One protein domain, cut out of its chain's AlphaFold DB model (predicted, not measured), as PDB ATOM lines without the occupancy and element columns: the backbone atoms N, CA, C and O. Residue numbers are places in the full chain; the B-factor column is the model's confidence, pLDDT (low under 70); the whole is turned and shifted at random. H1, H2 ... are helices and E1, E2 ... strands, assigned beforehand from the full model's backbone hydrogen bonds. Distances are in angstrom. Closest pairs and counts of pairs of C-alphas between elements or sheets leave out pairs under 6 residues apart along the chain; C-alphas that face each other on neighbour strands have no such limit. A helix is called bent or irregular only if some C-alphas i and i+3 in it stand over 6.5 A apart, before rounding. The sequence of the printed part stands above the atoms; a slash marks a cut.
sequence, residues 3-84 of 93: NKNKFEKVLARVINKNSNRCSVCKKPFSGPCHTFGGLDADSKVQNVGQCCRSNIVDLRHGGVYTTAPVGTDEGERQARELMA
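Overview. This is residues 3 to 84 of the 93 residues of an uncharacterized protein of Salmonella enterica subsp. enterica serovar Heidelberg (UniProt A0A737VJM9). A small sheet of three strands makes the core, with H1 slanting over one face and the short H2 over the opposite face. H3 packs on the sheet near the end of E3 and the start of E1, and a long loop, residues 18 to 32, leads from H1 to the sheet. The printed part has 82 residues, with three named helices and three named strands in the order H1, E1, E2, H2, E3, H3; the class is mixed, helices and strands. The sheet's order is E2, E1, E3, antiparallel throughout. The whole is compact, with a radius of gyration of the C-alphas of 12.5 A and spans of 38 by 26 by 23 A.

Arrangement. H1, residues 4 to 17, is on the sheet of E1, residues 33 to 39, E2, residues 45 to 49, and E3, residues 58 to 65. It lies over E2 and E1 at a height over the sheet of 8.7 A, slantwise to the strands, at 47 degrees to E1 on the local plane. H1 and E2 touch, their closest C-alphas being those of Leu 11 and Val 45, 6.1 A apart. E1 and E2 form a hairpin, antiparallel at 159 degrees, with N 36 and O 48 within hydrogen-bond range at 2.8 A. H2, residues 50 to 55, lies over E1 on the opposite face from H1, at a height over the sheet of 7.8 A; the closest C-alphas of H2 and E1, those of Arg 53 and Phe 36, are 6.6 A apart. E2, H2 and E3 make a split strand-helix-strand unit, two strands running the same way with E1 between them, and its crossover is right-handed. E3 is antiparallel to E1 at 152 degrees, with N 35 and O 63 2.8 A apart, and it bends by 58 degrees at residue 61. H3, residues 73 to 84, touches E3, the closest C-alphas being those of Ala 79 and Val 64, 6.4 A apart. H1, H2 and H3 are apart from one another. In H1 and H3 every O i to N i+4 pair is within hydrogen-bond range; in H2 it is 0 of 2, beside 2 of 3 O i to N i+3 pairs.

Along the chain. H1 begins at C-alpha 4, (238.897, 161.698, 177.827), and is 19.9 A long. E1 measures 19.6 A, E2 13.8 A and E3 20.1 A from first to last C-alpha. H2, 10.1 A long, is irregular: C-alphas 51 and 54 are 8.2 A apart. H3 is 16.4 A long and ends at C-alpha 84, (221.921, 156.262, 194.137).

Size, cuts and confidence. The two C-alphas farthest apart, those of Asp 42 and Asp 73, are 39.4 A apart. The printed part has no cut. The link from H1 to E1, 15 residues, is long. The mean pLDDT of the printed part is 91.8, and no printed residue is under 70.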
ATOM      1  N   ASN A   3     240.945 159.877 173.748       83.94
ATOM      2  CA  ASN A   3     241.250 160.680 174.935       83.94
ATOM      3  C   ASN A   3     239.952 161.107 175.654       83.94
ATOM      4  O   ASN A   3     238.879 161.162 175.042       83.94
ATOM      5  N   LYS A   4     240.049 161.395 176.959       83.00
ATOM      6  CA  LYS A   4     238.897 161.698 177.827       83.00
ATOM      7  C   LYS A   4     238.037 162.846 177.281       83.00
ATOM      8  O   LYS A   4     236.838 162.675 177.087       83.00
ATOM      9  N   ASN A   5     238.670 163.953 176.891       86.06
ATOM     10  CA  ASN A   5     237.977 165.143 176.385       86.06
ATOM     11  C   ASN A   5     237.207 164.879 175.081       86.06
ATOM     12  O   ASN A   5     236.115 165.407 174.870       86.06
ATOM     13  N   LYS A   6     237.762 164.068 174.172       89.69
ATOM     14  CA  LYS A   6     237.087 163.692 172.924       89.69
ATOM     15  C   LYS A   6     235.938 162.730 173.204       89.69
ATOM     16  O   LYS A   6     234.898 162.862 172.566       89.69
ATOM     17  N   PHE A   7     236.098 161.807 174.155       91.56
ATOM     18  CA  PHE A   7     235.022 160.906 174.565       91.56
ATOM     19  C   PHE A   7     233.833 161.696 175.111       91.56
ATOM     20  O   PHE A   7     232.733 161.543 174.595       91.56
ATOM     21  N   GLU A   8     234.063 162.598 176.065       91.69
ATOM     22  CA  GLU A   8     233.011 163.421 176.674       91.69
ATOM     23  C   GLU A   8     232.289 164.287 175.634       91.69
ATOM     24  O   GLU A   8     231.059 164.310 175.588       91.69
ATOM     25  N   LYS A   9     233.032 164.918 174.712       94.12
ATOM     26  CA  LYS A   9     232.441 165.693 173.607       94.12
ATOM     27  C   LYS A   9     231.560 164.843 172.694       94.12
ATOM     28  O   LYS A   9     230.497 165.297 172.272       94.12
ATOM     29  N   VAL A  10     231.997 163.634 172.339       94.62
ATOM     30  CA  VAL A  10     231.202 162.743 171.482       94.62
ATOM     31  C   VAL A  10     230.003 162.196 172.253       94.62
ATOM     32  O   VAL A  10     228.904 162.180 171.707       94.62
ATOM     33  N   LEU A  11     230.179 161.820 173.519       93.50
ATOM     34  CA  LEU A  11     229.103 161.330 174.372       93.50
ATOM     35  C   LEU A  11     228.000 162.381 174.520       93.50
ATOM     36  O   LEU A  11     226.840 162.060 174.288       93.50
ATOM     37  N   ALA A  12     228.349 163.642 174.782       93.62
ATOM     38  CA  ALA A  12     227.383 164.739 174.845       93.62
ATOM     39  C   ALA A  12     226.576 164.877 173.541       93.62
ATOM     40  O   ALA A  12     225.355 165.018 173.567       93.62
ATOM     41  N   ARG A  13     227.229 164.754 172.374       95.31
ATOM     42  CA  ARG A  13     226.531 164.755 171.074       95.31
ATOM     43  C   ARG A  13     225.601 163.553 170.911       95.31
ATOM     44  O   ARG A  13     224.510 163.704 170.367       95.31
ATOM     45  N   VAL A  14     226.021 162.368 171.357       94.69
ATOM     46  CA  VAL A  14     225.205 161.145 171.301       94.69
ATOM     47  C   VAL A  14     223.984 161.272 172.206       94.69
ATOM     48  O   VAL A  14     222.887 160.942 171.755       94.69
ATOM     49  N   ILE A  15     224.154 161.786 173.425       92.62
ATOM     50  CA  ILE A  15     223.061 162.067 174.361       92.62
ATOM     51  C   ILE A  15     222.092 163.062 173.724       92.62
ATOM     52  O   ILE A  15     220.924 162.734 173.568       92.62
ATOM     53  N   ASN A  16     222.571 164.210 173.238       92.06
ATOM     54  CA  ASN A  16     221.706 165.227 172.628       92.06
ATOM     55  C   ASN A  16     220.934 164.696 171.411       92.06
ATOM     56  O   ASN A  16     219.745 164.964 171.261       92.06
ATOM     57  N   LYS A  17     221.580 163.895 170.554       93.44
ATOM     58  CA  LYS A  17     220.938 163.300 169.369       93.44
ATOM     59  C   LYS A  17     219.900 162.226 169.722       93.44
ATOM     60  O   LYS A  17     219.007 161.961 168.922       93.44
ATOM     61  N   ASN A  18     220.032 161.571 170.874       90.44
ATOM     62  CA  ASN A  18     219.183 160.452 171.291       90.44
ATOM     63  C   ASN A  18     218.579 160.709 172.685       90.44
ATOM     64  O   ASN A  18     218.461 159.787 173.482       90.44
ATOM     65  N   SER A  19     218.206 161.955 172.987       85.38
ATOM     66  CA  SER A  19     217.918 162.425 174.353       85.38
ATOM     67  C   SER A  19     216.869 161.612 175.118       85.38
ATOM     68  O   SER A  19     216.941 161.514 176.337       85.38
ATOM     69  N   ASN A  20     215.928 160.984 174.413       91.00
ATOM     70  CA  ASN A  20     214.862 160.165 174.991       91.00
ATOM     71  C   ASN A  20     214.871 158.702 174.523       91.00
ATOM     72  O   ASN A  20     213.860 158.009 174.649       91.00
ATOM     73  N   ARG A  21     215.967 158.232 173.917       95.00
ATOM     74  CA  ARG A  21     216.021 156.899 173.313       95.00
ATOM     75  C   ARG A  21     217.402 156.270 173.384       95.00
ATOM     76  O   ARG A  21     218.428 156.938 173.396       95.00
ATOM     77  N   CYS A  22     217.433 154.948 173.318       96.06
ATOM     78  CA  CYS A  22     218.681 154.204 173.243       96.06
ATOM     79  C   CYS A  22     219.445 154.534 171.949       96.06
ATOM     80  O   CYS A  22     218.881 154.450 170.855       96.06
ATOM     81  N   SER A  23     220.742 154.852 172.035       96.19
ATOM     82  CA  SER A  23     221.536 155.182 170.844       96.19
ATOM     83  C   SER A  23     221.731 153.999 169.891       96.19
ATOM     84  O   SER A  23     221.949 154.235 168.703       96.19
ATOM     85  N   VAL A  24     221.596 152.761 170.374       96.00
ATOM     86  CA  VAL A  24     221.745 151.534 169.574       96.00
ATOM     87  C   VAL A  24     220.410 151.123 168.951       96.00
ATOM     88  O   VAL A  24     220.217 151.292 167.752       96.00
ATOM     89  N   CYS A  25     219.453 150.645 169.752       95.69
ATOM     90  CA  CYS A  25     218.193 150.100 169.228       95.69
ATOM     91  C   CYS A  25     217.133 151.159 168.896       95.69
ATOM     92  O   CYS A  25     216.045 150.807 168.448       95.69
ATOM     93  N   LYS A  26     217.408 152.444 169.163       95.31
ATOM     94  CA  LYS A  26     216.514 153.595 168.928       95.31
ATOM     95  C   LYS A  26     215.167 153.552 169.653       95.31
ATOM     96  O   LYS A  26     214.389 154.493 169.504       95.31
ATOM     97  N   LYS A  27     214.915 152.529 170.477       94.50
ATOM     98  CA  LYS A  27     213.722 152.440 171.320       94.50
ATOM     99  C   LYS A  27     213.713 153.586 172.337       94.50
ATOM    100  O   LYS A  27     214.765 153.845 172.938       94.50
ATOM    101  N   PRO A  28     212.562 154.252 172.538       92.81
ATOM    102  CA  PRO A  28     212.400 155.222 173.611       92.81
ATOM    103  C   PRO A  28     212.700 154.598 174.974       92.81
ATOM    104  O   PRO A  28     212.505 153.396 175.172       92.81
ATOM    105  N   PHE A  29     213.153 155.414 175.918       90.81
ATOM    106  CA  PHE A  29     213.218 155.002 177.314       90.81
ATOM    107  C   PHE A  29     211.801 154.987 177.888       90.81
ATOM    108  O   PHE A  29     211.124 156.013 177.938       90.81
ATOM    109  N   SER A  30     211.323 153.806 178.275       80.19
ATOM    110  CA  SER A  30     210.009 153.627 178.888       80.19
ATOM    111  C   SER A  30     210.084 154.015 180.366       80.19
ATOM    112  O   SER A  30     210.252 153.154 181.226       80.19
ATOM    113  N   GLY A  31     210.007 155.319 180.635       87.25
ATOM    114  CA  GLY A  31     210.021 155.884 181.984       87.25
ATOM    115  C   GLY A  31     211.420 156.188 182.533       87.25
ATOM    116  O   GLY A  31     212.423 155.993 181.834       87.25
ATOM    117  N   PRO A  32     211.493 156.688 183.781       91.12
ATOM    118  CA  PRO A  32     212.756 156.984 184.437       91.12
ATOM    119  C   PRO A  32     213.637 155.731 184.548       91.12
ATOM    120  O   PRO A  32     213.179 154.686 185.009       91.12
ATOM    121  N   CYS A  33     214.892 155.799 184.100       92.81
ATOM    122  CA  CYS A  33     215.776 154.633 184.078       92.81
ATOM    123  C   CYS A  33     217.270 154.987 184.073       92.81
ATOM    124  O   CYS A  33     217.672 156.131 183.861       92.81
ATOM    125  N   HIS A  34     218.107 153.969 184.290       93.88
ATOM    126  CA  HIS A  34     219.562 154.065 184.176       93.88
ATOM    127  C   HIS A  34     220.021 154.112 182.718       93.88
ATOM    128  O   HIS A  34     219.507 153.390 181.856       93.88
ATOM    129  N   THR A  35     221.042 154.926 182.462       94.88
ATOM    130  CA  THR A  35     221.691 155.055 181.157       94.88
ATOM    131  C   THR A  35     223.194 154.844 181.271       94.88
ATOM    132  O   THR A  35     223.840 155.201 182.254       94.88
ATOM    133  N   PHE A  36     223.761 154.240 180.237       95.19
ATOM    134  CA  PHE A  36     225.113 153.718 180.236       95.19
ATOM    135  C   PHE A  36     225.864 154.272 179.034       95.19
ATOM    136  O   PHE A  36     225.570 153.925 177.885       95.19
ATOM    137  N   GLY A  37     226.838 155.133 179.322       94.88
ATOM    138  CA  GLY A  37     227.713 155.748 178.335       94.88
ATOM    139  C   GLY A  37     229.056 155.029 178.262       94.88
ATOM    140  O   GLY A  37     229.711 154.788 179.279       94.88
ATOM    141  N   GLY A  38     229.507 154.694 177.060       94.62
ATOM    142  CA  GLY A  38     230.756 153.958 176.891       94.62
ATOM    143  C   GLY A  38     231.090 153.667 175.440       94.62
ATOM    144  O   GLY A  38     230.553 154.313 174.539       94.62
ATOM    145  N   LEU A  39     231.995 152.713 175.232       95.56
ATOM    146  CA  LEU A  39     232.345 152.209 173.907       95.56
ATOM    147  C   LEU A  39     231.662 150.865 173.644       95.56
ATOM    148  O   LEU A  39     231.591 150.019 174.541       95.56
ATOM    149  N   ASP A  40     231.179 150.680 172.419       95.19
ATOM    150  CA  ASP A  40     230.768 149.372 171.903       95.19
ATOM    151  C   ASP A  40     231.960 148.570 171.344       95.19
ATOM    152  O   ASP A  40     233.109 149.020 171.392       95.19
ATOM    153  N   ALA A  41     231.691 147.362 170.839       94.81
ATOM    154  CA  ALA A  41     232.708 146.477 170.265       94.81
ATOM    155  C   ALA A  41     233.450 147.094 169.060       94.81
ATOM    156  O   ALA A  41     234.611 146.767 168.826       94.81
ATOM    157  N   ASP A  42     232.828 148.049 168.358       94.56
ATOM    158  CA  ASP A  42     233.431 148.785 167.240       94.56
ATOM    159  C   ASP A  42     234.203 150.035 167.704       94.56
ATOM    160  O   ASP A  42     234.597 150.873 166.889       94.56
ATOM    161  N   SER A  43     234.397 150.219 169.015       92.75
ATOM    162  CA  SER A  43     234.970 151.435 169.608       92.75
ATOM    163  C   SER A  43     234.170 152.718 169.329       92.75
ATOM    164  O   SER A  43     234.724 153.823 169.391       92.75
ATOM    165  N   LYS A  44     232.864 152.620 169.047       95.06
ATOM    166  CA  LYS A  44     231.991 153.791 168.890       95.06
ATOM    167  C   LYS A  44     231.422 154.201 170.241       95.06
ATOM    168  O   LYS A  44     231.070 153.371 171.072       95.06
ATOM    169  N   VAL A  45     231.306 155.511 170.447       96.00
ATOM    170  CA  VAL A  45     230.696 156.068 171.659       96.00
ATOM    171  C   VAL A  45     229.183 155.911 171.582       96.00
ATOM    172  O   VAL A  45     228.557 156.374 170.628       96.00
ATOM    173  N   GLN A  46     228.599 155.295 172.603       96.62
ATOM    174  CA  GLN A  46     227.167 155.032 172.703       96.62
ATOM    175  C   GLN A  46     226.624 155.512 174.052       96.62
ATOM    176  O   GLN A  46     227.367 155.581 175.032       96.62
ATOM    177  N   ASN A  47     225.324 155.813 174.096       96.19
ATOM    178  CA  ASN A  47     224.561 156.012 175.325       96.19
ATOM    179  C   ASN A  47     223.279 155.182 175.248       96.19
ATOM    180  O   ASN A  47     222.405 155.435 174.412       96.19
ATOM    181  N   VAL A  48     223.178 154.169 176.098       96.06
ATOM    182  CA  VAL A  48     222.108 153.171 176.024       96.06
ATOM    183  C   VAL A  48     221.362 153.065 177.339       96.06
ATOM    184  O   VAL A  48     221.921 153.320 178.397       96.06
ATOM    185  N   GLY A  49     220.104 152.644 177.281       95.00
ATOM    186  CA  GLY A  49     219.372 152.213 178.470       95.00
ATOM    187  C   GLY A  49     219.656 150.746 178.781       95.00
ATOM    188  O   GLY A  49     220.422 150.077 178.078       95.00
ATOM    189  N   GLN A  50     218.956 150.211 179.783       92.06
ATOM    190  CA  GLN A  50     219.080 148.807 180.188       92.06
ATOM    191  C   GLN A  50     218.890 147.820 179.021       92.06
ATOM    192  O   GLN A  50     219.599 146.820 178.933       92.06
ATOM    193  N   CYS A  51     218.006 148.141 178.069       94.12
ATOM    194  CA  CYS A  51     217.692 147.314 176.898       94.12
ATOM    195  C   CYS A  51     218.892 146.969 175.999       94.12
ATOM    196  O   CYS A  51     218.815 146.025 175.219       94.12
ATOM    197  N   CYS A  52     219.978 147.740 176.054       96.06
ATOM    198  CA  CYS A  52     221.168 147.535 175.227       96.06
ATOM    199  C   CYS A  52     222.460 147.623 176.038       96.06
ATOM    200  O   CYS A  52     223.528 147.787 175.447       96.06
ATOM    201  N   ARG A  53     222.389 147.504 177.371       93.75
ATOM    202  CA  ARG A  53     223.559 147.612 178.250       93.75
ATOM    203  C   ARG A  53     224.679 146.650 177.851       93.75
ATOM    204  O   ARG A  53     225.841 147.046 177.898       93.75
ATOM    205  N   SER A  54     224.353 145.426 177.447       95.12
ATOM    206  CA  SER A  54     225.326 144.404 177.031       95.12
ATOM    207  C   SER A  54     226.174 144.805 175.818       95.12
ATOM    208  O   SER A  54     227.262 144.269 175.653       95.12
ATOM    209  N   ASN A  55     225.731 145.775 175.010       94.44
ATOM    210  CA  ASN A  55     226.496 146.268 173.859       94.44
ATOM    211  C   ASN A  55     227.644 147.212 174.249       94.44
ATOM    212  O   ASN A  55     228.463 147.546 173.399       94.44
ATOM    213  N   ILE A  56     227.706 147.667 175.506       95.19
ATOM    214  CA  ILE A  56     228.789 148.524 176.002       95.19
ATOM    215  C   ILE A  56     229.881 147.644 176.611       95.19
ATOM    216  O   ILE A  56     229.725 147.139 177.730       95.19
ATOM    217  N   VAL A  57     230.984 147.487 175.880       94.25
ATOM    218  CA  VAL A  57     232.136 146.666 176.288       94.25
ATOM    219  C   VAL A  57     233.061 147.419 177.245       94.25
ATOM    220  O   VAL A  57     233.612 146.822 178.165       94.25
ATOM    221  N   ASP A  58     233.174 148.740 177.083       91.69
ATOM    222  CA  ASP A  58     233.956 149.618 177.957       91.69
ATOM    223  C   ASP A  58     233.051 150.721 178.516       91.69
ATOM    224  O   ASP A  58     232.763 151.730 177.863       91.69
ATOM    225  N   LEU A  59     232.542 150.483 179.724       92.06
ATOM    226  CA  LEU A  59     231.662 151.402 180.436       92.06
ATOM    227  C   LEU A  59     232.475 152.529 181.077       92.06
ATOM    228  O   LEU A  59     233.268 152.280 181.985       92.06
ATOM    229  N   ARG A  60     232.207 153.772 180.667       89.62
ATOM    230  CA  ARG A  60     232.955 154.959 181.119       89.62
ATOM    231  C   ARG A  60     232.101 156.003 181.831       89.62
ATOM    232  O   ARG A  60     232.639 156.834 182.553       89.62
ATOM    233  N   HIS A  61     230.791 155.988 181.616       89.94
ATOM    234  CA  HIS A  61     229.865 156.975 182.152       89.94
ATOM    235  C   HIS A  61     228.560 156.307 182.590       89.94
ATOM    236  O   HIS A  61     228.084 155.364 181.956       89.94
ATOM    237  N   GLY A  62     227.987 156.797 183.686       91.12
ATOM    238  CA  GLY A  62     226.660 156.416 184.152       91.12
ATOM    239  C   GLY A  62     225.808 157.656 184.334       91.12
ATOM    240  O   GLY A  62     226.304 158.656 184.841       91.12
ATOM    241  N   GLY A  63     224.554 157.577 183.917       91.38
ATOM    242  CA  GLY A  63     223.604 158.673 184.026       91.38
ATOM    243  C   GLY A  63     222.186 158.148 184.176       91.38
ATOM    244  O   GLY A  63     221.949 156.939 184.203       91.38
ATOM    245  N   VAL A  64     221.218 159.051 184.219       92.62
ATOM    246  CA  VAL A  64     219.798 158.700 184.312       92.62
ATOM    247  C   VAL A  64     219.001 159.448 183.272       92.62
ATOM    248  O   VAL A  64     219.316 160.581 182.917       92.62
ATOM    249  N   TYR A  65     217.954 158.794 182.798       91.62
ATOM    250  CA  TYR A  65     216.866 159.450 182.108       91.62
ATOM    251  C   TYR A  65     215.722 159.621 183.103       91.62
ATOM    252  O   TYR A  65     215.341 158.653 183.760       91.62
ATOM    253  N   THR A  66     215.181 160.832 183.215       90.75
ATOM    254  CA  THR A  66     213.968 161.137 183.981       90.75
ATOM    255  C   THR A  66     212.882 161.610 183.023       90.75
ATOM    256  O   THR A  66     213.164 162.228 181.996       90.75
ATOM    257  N   THR A  67     211.626 161.303 183.336       87.31
ATOM    258  CA  THR A  67     210.482 161.812 182.565       87.31
ATOM    259  C   THR A  67     210.018 163.172 183.069       87.31
ATOM    260  O   THR A  67     209.467 163.948 182.292       87.31
ATOM    261  N   ALA A  68     210.261 163.474 184.347       88.31
ATOM    262  CA  ALA A  68     210.091 164.812 184.891       88.31
ATOM    263  C   ALA A  68     211.322 165.686 184.564       88.31
ATOM    264  O   ALA A  68     212.454 165.182 184.611       88.31
ATOM    265  N   PRO A  69     211.132 166.982 184.240       84.06
ATOM    266  CA  PRO A  69     212.236 167.914 184.034       84.06
ATOM    267  C   PRO A  69     213.130 168.022 185.273       84.06
ATOM    268  O   PRO A  69     212.640 168.193 186.386       84.06
ATOM    269  N   VAL A  70     214.445 167.969 185.066       73.94
ATOM    270  CA  VAL A  70     215.436 168.286 186.105       73.94
ATOM    271  C   VAL A  70     215.335 169.787 186.409       73.94
ATOM    272  O   VAL A  70     215.274 170.592 185.477       73.94
ATOM    273  N   GLY A  71     215.248 170.158 187.688       79.31
ATOM    274  CA  GLY A  71     214.883 171.508 188.142       79.31
ATOM    275  C   GLY A  71     213.485 171.629 188.763       79.31
ATOM    276  O   GLY A  71     213.151 172.687 189.291       79.31
ATOM    277  N   THR A  72     212.677 170.564 188.744       89.94
ATOM    278  CA  THR A  72     211.506 170.421 189.626       89.94
ATOM    279  C   THR A  72     211.828 169.463 190.770       89.94
ATOM    280  O   THR A  72     212.646 168.557 190.601       89.94
ATOM    281  N   ASP A  73     211.152 169.603 191.914       92.06
ATOM    282  CA  ASP A  73     211.355 168.712 193.068       92.06
ATOM    283  C   ASP A  73     211.165 167.230 192.702       92.06
ATOM    284  O   ASP A  73     211.903 166.359 193.166       92.06
ATOM    285  N   GLU A  74     210.200 166.932 191.826       89.75
ATOM    286  CA  GLU A  74     209.952 165.571 191.354       89.75
ATOM    287  C   GLU A  74     211.092 165.044 190.472       89.75
ATOM    288  O   GLU A  74     211.544 163.914 190.674       89.75
ATOM    289  N   GLY A  75     211.575 165.850 189.519       89.50
ATOM    290  CA  GLY A  75     212.680 165.468 188.640       89.50
ATOM    291  C   GLY A  75     213.987 165.271 189.403       89.50
ATOM    292  O   GLY A  75     214.679 164.277 189.186       89.50
ATOM    293  N   GLU A  76     214.284 166.158 190.355       91.56
ATOM    294  CA  GLU A  76     215.446 166.050 191.243       91.56
ATOM    295  C   GLU A  76     215.377 164.801 192.128       91.56
ATOM    296  O   GLU A  76     216.365 164.074 192.270       91.56
ATOM    297  N   ARG A  77     214.198 164.500 192.693       92.00
ATOM    298  CA  ARG A  77     213.985 163.281 193.483       92.00
ATOM    299  C   ARG A  77     214.201 162.026 192.636       92.00
ATOM    300  O   ARG A  77     214.991 161.168 193.030       92.00
ATOM    301  N   GLN A  78     213.566 161.943 191.463       90.50
ATOM    302  CA  GLN A  78     213.722 160.808 190.542       90.50
ATOM    303  C   GLN A  78     215.186 160.615 190.131       90.50
ATOM    304  O   GLN A  78     215.700 159.495 190.166       90.50
ATOM    305  N   ALA A  79     215.874 161.702 189.767       91.06
ATOM    306  CA  ALA A  79     217.275 161.649 189.375       91.06
ATOM    307  C   ALA A  79     218.155 161.138 190.521       91.06
ATOM    308  O   ALA A  79     218.991 160.260 190.308       91.06
ATOM    309  N   ARG A  80     217.940 161.631 191.746       90.31
ATOM    310  CA  ARG A  80     218.702 161.228 192.932       90.31
ATOM    311  C   ARG A  80     218.508 159.753 193.279       90.31
ATOM    312  O   ARG A  80     219.495 159.051 193.485       90.31
ATOM    313  N   GLU A  81     217.266 159.277 193.320       91.12
ATOM    314  CA  GLU A  81     216.937 157.879 193.637       91.12
ATOM    315  C   GLU A  81     217.526 156.908 192.602       91.12
ATOM    316  O   GLU A  81     218.155 155.897 192.943       91.12
ATOM    317  N   LEU A  82     217.397 157.246 191.317       91.19
ATOM    318  CA  LEU A  82     217.979 156.450 190.245       91.19
ATOM    319  C   LEU A  82     219.507 156.502 190.263       91.19
ATOM    320  O   LEU A  82     220.147 155.474 190.048       91.19
ATOM    321  N   MET A  83     220.113 157.657 190.546       91.25
ATOM    322  CA  MET A  83     221.570 157.756 190.608       91.25
ATOM    323  C   MET A  83     222.159 157.016 191.803       91.25
ATOM    324  O   MET A  83     223.182 156.356 191.640       91.25
ATOM    325  N   ALA A  84     221.493 157.020 192.960       89.06
ATOM    326  CA  ALA A  84     221.921 156.262 194.137       89.06
ATOM    327  C   ALA A  84     221.984 154.744 193.881       89.06
ATOM    328  O   ALA A  84     222.836 154.047 194.433       89.06
TER     329      ALA A  84